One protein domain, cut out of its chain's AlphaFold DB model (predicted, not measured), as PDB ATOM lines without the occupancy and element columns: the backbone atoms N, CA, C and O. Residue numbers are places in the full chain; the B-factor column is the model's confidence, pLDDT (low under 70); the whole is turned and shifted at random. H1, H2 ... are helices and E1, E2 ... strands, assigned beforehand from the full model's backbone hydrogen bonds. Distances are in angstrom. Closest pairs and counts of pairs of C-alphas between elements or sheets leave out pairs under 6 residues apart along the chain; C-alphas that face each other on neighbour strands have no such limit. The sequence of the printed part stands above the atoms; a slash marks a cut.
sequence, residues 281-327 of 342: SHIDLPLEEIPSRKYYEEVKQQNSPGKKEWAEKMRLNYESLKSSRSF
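Overview. This is residues 281 to 327 of the 342 residues of the protein "Ceramidase_alk domain-containing protein" of Clostridiaceae bacterium (UniProt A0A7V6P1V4). A helical hairpin, H1 and H2, makes a head at one end of a rod, and a two-stranded antiparallel ribbon, E1 and E2, makes the other end. Two short links join ribbon and head. The printed part has 47 residues, with elements in the order E1, H1, H2, E2, and its class is mixed, helices and strands. It is loose, with a radius of gyration of the C-alphas of 12.5 A, and spans 40 by 18 by 16 A.

Along the chain. E1, residues 281 to 286, begins at C-alpha 281 (-15.382, -4.147, 31.829) and is 16.0 A long. H1 is residues 293 to 300, 11.0 A. H2, residues 305 to 316, is 16.5 A long. E2, residues 324 to 327, ends at C-alpha 327 (-12.413, -10.287, 36.438).

Arrangement. E1 and E2 are antiparallel at 150 degrees; N 283 and O 327 are within hydrogen-bond range at 2.9 A. H1 and H2 touch, closest at the C-alphas of Lys 300 and Lys 308, 4.3 A. This hairpin has a shallow tilt of 21 degrees, opposite ways. In both helices every O i to N i+4 pair is within hydrogen-bond range. E1 and H2 are apart, as are H1 and E2.

Size, cuts and confidence. The C-alphas farthest apart, of Ser 281 and Asn 303, are 40.8 A apart. The printed part has no cut and no long link, and no printed residue is under 70 in pLDDT.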
ATOM      1  N   SER A 281     -16.469  -4.727  31.050       93.50
ATOM      2  CA  SER A 281     -15.382  -4.147  31.829       93.50
ATOM      3  C   SER A 281     -14.434  -5.243  32.291       93.50
ATOM      4  O   SER A 281     -14.867  -6.315  32.709       93.50
ATOM      5  N   HIS A 282     -13.138  -4.955  32.218       92.88
ATOM      6  CA  HIS A 282     -12.078  -5.819  32.712       92.88
ATOM      7  C   HIS A 282     -11.458  -5.176  33.944       92.88
ATOM      8  O   HIS A 282     -10.968  -4.048  33.880       92.88
ATOM      9  N   ILE A 283     -11.471  -5.903  35.055       93.94
ATOM     10  CA  ILE A 283     -10.856  -5.484  36.310       93.94
ATOM     11  C   ILE A 283      -9.773  -6.498  36.648       93.94
ATOM     12  O   ILE A 283     -10.070  -7.659  36.912       93.94
ATOM     13  N   ASP A 284      -8.513  -6.079  36.656       94.62
ATOM     14  CA  ASP A 284      -7.422  -6.968  37.046       94.62
ATOM     15  C   ASP A 284      -7.348  -7.073  38.570       94.62
ATOM     16  O   ASP A 284      -6.974  -6.130  39.267       94.62
ATOM     17  N   LEU A 285      -7.712  -8.244  39.089       94.94
ATOM     18  CA  LEU A 285      -7.633  -8.554  40.508       94.94
ATOM     19  C   LEU A 285      -6.247  -9.126  40.828       94.94
ATOM     20  O   LEU A 285      -5.858 -10.131  40.216       94.94
ATOM     21  N   PRO A 286      -5.491  -8.526  41.765       95.75
ATOM     22  CA  PRO A 286      -4.225  -9.089  42.207       95.75
ATOM     23  C   PRO A 286      -4.469 -10.420  42.924       95.75
ATOM     24  O   PRO A 286      -5.429 -10.573  43.680       95.75
ATOM     25  N   LEU A 287      -3.595 -11.389  42.671       93.69
ATOM     26  CA  LEU A 287      -3.542 -12.641  43.414       93.69
ATOM     27  C   LEU A 287      -2.548 -12.523  44.573       93.69
ATOM     28  O   LEU A 287      -1.704 -11.627  44.601       93.69
ATOM     29  N   GLU A 288      -2.633 -13.465  45.511       93.12
ATOM     30  CA  GLU A 288      -1.567 -13.684  46.489       93.12
ATOM     31  C   GLU A 288      -0.234 -14.002  45.793       93.12
ATOM     32  O   GLU A 288      -0.192 -14.405  44.624       93.12
ATOM     33  N   GLU A 289       0.865 -13.818  46.529       94.44
ATOM     34  CA  GLU A 289       2.205 -14.124  46.036       94.44
ATOM     35  C   GLU A 289       2.279 -15.568  45.530       94.44
ATOM     36  O   GLU A 289       1.820 -16.502  46.191       94.44
ATOM     37  N   ILE A 290       2.864 -15.751  44.343       94.00
ATOM     38  CA  ILE A 290       3.034 -17.072  43.739       94.00
ATOM     39  C   ILE A 290       4.013 -17.872  44.614       94.00
ATOM     40  O   ILE A 290       5.182 -17.489  44.709       94.00
ATOM     41  N   PRO A 291       3.588 -18.995  45.225       94.75
ATOM     42  CA  PRO A 291       4.478 -19.839  46.010       94.75
ATOM     43  C   PRO A 291       5.676 -20.326  45.196       94.75
ATOM     44  O   PRO A 291       5.563 -20.552  43.995       94.75
ATOM     45  N   SER A 292       6.808 -20.570  45.859       95.25
ATOM     46  CA  SER A 292       8.015 -21.079  45.197       95.25
ATOM     47  C   SER A 292       7.793 -22.415  44.467       95.25
ATOM     48  O   SER A 292       6.953 -23.229  44.856       95.25
ATOM     49  N   ARG A 293       8.623 -22.722  43.459       94.38
ATOM     50  CA  ARG A 293       8.630 -24.053  42.808       94.38
ATOM     51  C   ARG A 293       8.743 -25.200  43.821       94.38
ATOM     52  O   ARG A 293       8.036 -26.196  43.685       94.38
ATOM     53  N   LYS A 294       9.574 -25.020  44.855       95.31
ATOM     54  CA  LYS A 294       9.785 -25.991  45.938       95.31
ATOM     55  C   LYS A 294       8.495 -26.288  46.709       95.31
ATOM     56  O   LYS A 294       8.217 -27.446  46.998       95.31
ATOM     57  N   TYR A 295       7.671 -25.274  46.978       94.81
ATOM     58  CA  TYR A 295       6.376 -25.472  47.636       94.81
ATOM     59  C   TYR A 295       5.485 -26.445  46.847       94.81
ATOM     60  O   TYR A 295       4.915 -27.378  47.413       94.81
ATOM     61  N   TYR A 296       5.401 -26.286  45.523       94.06
ATOM     62  CA  TYR A 296       4.614 -27.200  44.690       94.06
ATOM     63  C   TYR A 296       5.198 -28.623  44.658       94.06
ATOM     64  O   TYR A 296       4.442 -29.595  44.618       94.06
ATOM     65  N   GLU A 297       6.524 -28.770  44.718       93.00
ATOM     66  CA  GLU A 297       7.180 -30.080  44.837       93.00
ATOM     67  C   GLU A 297       6.839 -30.781  46.156       93.00
ATOM     68  O   GLU A 297       6.562 -31.980  46.150       93.00
ATOM     69  N   GLU A 298       6.786 -30.043  47.265       93.56
ATOM     70  CA  GLU A 298       6.402 -30.563  48.581       93.56
ATOM     71  C   GLU A 298       4.917 -30.959  48.624       93.56
ATOM     72  O   GLU A 298       4.577 -32.058  49.071       93.56
ATOM     73  N   VAL A 299       4.016 -30.120  48.095       90.81
ATOM     74  CA  VAL A 299       2.572 -30.426  48.041       90.81
ATOM     75  C   VAL A 299       2.291 -31.687  47.220       90.81
ATOM     76  O   VAL A 299       1.417 -32.476  47.580       90.81
ATOM     77  N   LYS A 300       3.051 -31.929  46.148       87.00
ATOM     78  CA  LYS A 300       2.922 -33.131  45.310       87.00
ATOM     79  C   LYS A 300       3.194 -34.437  46.070       87.00
ATOM     80  O   LYS A 300       2.679 -35.481  45.665       87.00
ATOM     81  N   GLN A 301       3.977 -34.389  47.150       86.00
ATOM     82  CA  GLN A 301       4.263 -35.555  47.995       86.00
ATOM     83  C   GLN A 301       3.137 -35.863  48.994       86.00
ATOM     84  O   GLN A 301       3.166 -36.898  49.654       86.00
ATOM     85  N   GLN A 302       2.129 -34.992  49.113       84.69
ATOM     86  CA  GLN A 302       0.994 -35.214  50.006       84.69
ATOM     87  C   GLN A 302       0.012 -36.247  49.431       84.69
ATOM     88  O   GLN A 302      -0.241 -36.303  48.225       84.69
ATOM     89  N   ASN A 303      -0.638 -37.012  50.315       80.88
ATOM     90  CA  ASN A 303      -1.663 -38.004  49.964       80.88
ATOM     91  C   ASN A 303      -3.029 -37.360  49.661       80.88
ATOM     92  O   ASN A 303      -4.036 -37.649  50.302       80.88
ATOM     93  N   SER A 304      -3.075 -36.465  48.674       85.75
ATOM     94  CA  SER A 304      -4.318 -35.885  48.160       85.75
ATOM     95  C   SER A 304      -4.260 -35.816  46.632       85.75
ATOM     96  O   SER A 304      -3.538 -34.973  46.097       85.75
ATOM     97  N   PRO A 305      -5.010 -36.670  45.904       84.50
ATOM     98  CA  PRO A 305      -4.941 -36.737  44.442       84.50
ATOM     99  C   PRO A 305      -5.182 -35.387  43.755       84.50
ATOM    100  O   PRO A 305      -4.420 -35.002  42.872       84.50
ATOM    101  N   GLY A 306      -6.187 -34.631  44.214       85.88
ATOM    102  CA  GLY A 306      -6.503 -33.308  43.669       85.88
ATOM    103  C   GLY A 306      -5.397 -32.280  43.913       85.88
ATOM    104  O   GLY A 306      -5.000 -31.582  42.982       85.88
ATOM    105  N   LYS A 307      -4.839 -32.219  45.134       89.00
ATOM    106  CA  LYS A 307      -3.712 -31.319  45.438       89.00
ATOM    107  C   LYS A 307      -2.458 -31.698  44.659       89.00
ATOM    108  O   LYS A 307      -1.750 -30.813  44.193       89.00
ATOM    109  N   LYS A 308      -2.205 -32.996  44.487       91.06
ATOM    110  CA  LYS A 308      -1.078 -33.513  43.714       91.06
ATOM    111  C   LYS A 308      -1.173 -33.112  42.244       91.06
ATOM    112  O   LYS A 308      -0.201 -32.600  41.696       91.06
ATOM    113  N   GLU A 309      -2.333 -33.309  41.614       91.06
ATOM    114  CA  GLU A 309      -2.552 -32.886  40.227       91.06
ATOM    115  C   GLU A 309      -2.442 -31.364  40.082       91.06
ATOM    116  O   GLU A 309      -1.763 -30.880  39.178       91.06
ATOM    117  N   TRP A 310      -3.070 -30.611  40.988       92.88
ATOM    118  CA  TRP A 310      -2.984 -29.153  41.003       92.88
ATOM    119  C   TRP A 310      -1.534 -28.670  41.098       92.88
ATOM    120  O   TRP A 310      -1.102 -27.876  40.265       92.88
ATOM    121  N   ALA A 311      -0.769 -29.179  42.067       93.56
ATOM    122  CA  ALA A 311       0.618 -28.785  42.276       93.56
ATOM    123  C   ALA A 311       1.495 -29.134  41.066       93.56
ATOM    124  O   ALA A 311       2.314 -28.317  40.647       93.56
ATOM    125  N   GLU A 312       1.280 -30.297  40.441       92.69
ATOM    126  CA  GLU A 312       1.979 -30.655  39.204       92.69
ATOM    127  C   GLU A 312       1.642 -29.685  38.062       92.69
ATOM    128  O   GLU A 312       2.550 -29.204  37.385       92.69
ATOM    129  N   LYS A 313       0.361 -29.325  37.883       91.62
ATOM    130  CA  LYS A 313      -0.056 -28.334  36.879       91.62
ATOM    131  C   LYS A 313       0.569 -26.963  37.131       91.62
ATOM    132  O   LYS A 313       1.034 -26.342  36.176       91.62
ATOM    133  N   MET A 314       0.603 -26.490  38.379       93.56
ATOM    134  CA  MET A 314       1.242 -25.212  38.723       93.56
ATOM    135  C   MET A 314       2.752 -25.256  38.457       93.56
ATOM    136  O   MET A 314       3.293 -24.330  37.865       93.56
ATOM    137  N   ARG A 315       3.430 -26.356  38.809       93.62
ATOM    138  CA  ARG A 315       4.876 -26.537  38.599       93.62
ATOM    139  C   ARG A 315       5.260 -26.563  37.116       93.62
ATOM    140  O   ARG A 315       6.248 -25.934  36.730       93.62
ATOM    141  N   LEU A 316       4.498 -27.288  36.293       92.94
ATOM    142  CA  LEU A 316       4.719 -27.368  34.843       92.94
ATOM    143  C   LEU A 316       4.512 -26.012  34.157       92.94
ATOM    144  O   LEU A 316       5.241 -25.683  33.228       92.94
ATOM    145  N   ASN A 317       3.565 -25.215  34.653       92.19
ATOM    146  CA  ASN A 317       3.220 -23.903  34.102       92.19
ATOM    147  C   ASN A 317       3.824 -22.735  34.893       92.19
ATOM    148  O   ASN A 317       3.358 -21.611  34.763       92.19
ATOM    149  N   TYR A 318       4.837 -22.977  35.727       94.62
ATOM    150  CA  TYR A 318       5.282 -21.995  36.720       94.62
ATOM    151  C   TYR A 318       5.675 -20.642  36.104       94.62
ATOM    152  O   TYR A 318       5.258 -19.600  36.596       94.62
ATOM    153  N   GLU A 319       6.397 -20.657  34.978       94.56
ATOM    154  CA  GLU A 319       6.824 -19.435  34.272       94.56
ATOM    155  C   GLU A 319       5.659 -18.658  33.629       94.56
ATOM    156  O   GLU A 319       5.808 -17.495  33.268       94.56
ATOM    157  N   SER A 320       4.492 -19.290  33.457       92.69
ATOM    158  CA  SER A 320       3.294 -18.661  32.891       92.69
ATOM    159  C   SER A 320       2.235 -18.314  33.942       92.69
ATOM    160  O   SER A 320       1.187 -17.751  33.591       92.69
ATOM    161  N   LEU A 321       2.503 -18.599  35.225       92.38
ATOM    162  CA  LEU A 321       1.651 -18.173  36.331       92.38
ATOM    163  C   LEU A 321       1.555 -16.644  36.343       92.38
ATOM    164  O   LEU A 321       2.509 -15.924  36.059       92.38
ATOM    165  N   LYS A 322       0.354 -16.142  36.625       91.94
ATOM    166  CA  LYS A 322       0.076 -14.705  36.645       91.94
ATOM    167  C   LYS A 322      -0.074 -14.257  38.088       91.94
ATOM    168  O   LYS A 322      -0.651 -14.989  38.883       91.94
ATOM    169  N   SER A 323       0.389 -13.050  38.382       92.81
ATOM    170  CA  SER A 323       0.175 -12.356  39.657       92.81
ATOM    171  C   SER A 323      -1.181 -11.646  39.734       92.81
ATOM    172  O   SER A 323      -1.518 -11.067  40.760       92.81
ATOM    173  N   SER A 324      -1.970 -11.683  38.660       93.62
ATOM    174  CA  SER A 324      -3.326 -11.144  38.608       93.62
ATOM    175  C   SER A 324      -4.231 -11.987  37.710       93.62
ATOM    176  O   SER A 324      -3.776 -12.797  36.887       93.62
ATOM    177  N   ARG A 325      -5.543 -11.809  37.871       90.25
ATOM    178  CA  ARG A 325      -6.575 -12.372  36.993       90.25
ATOM    179  C   ARG A 325      -7.563 -11.285  36.607       90.25
ATOM    180  O   ARG A 325      -8.046 -10.563  37.471       90.25
ATOM    181  N   SER A 326      -7.895 -11.226  35.321       90.00
ATOM    182  CA  SER A 326      -8.960 -10.355  34.835       90.00
ATOM    183  C   SER A 326     -10.309 -10.906  35.296       90.00
ATOM    184  O   SER A 326     -10.682 -12.030  34.948       90.00
ATOM    185  N   PHE A 327     -11.009 -10.124  36.107       90.06
ATOM    186  CA  PHE A 327     -12.413 -10.287  36.438       90.06
ATOM    187  C   PHE A 327     -13.229  -9.499  35.418       90.06
ATOM    188  O   PHE A 327     -13.053  -8.289  35.263       90.06
TER     189      PHE A 327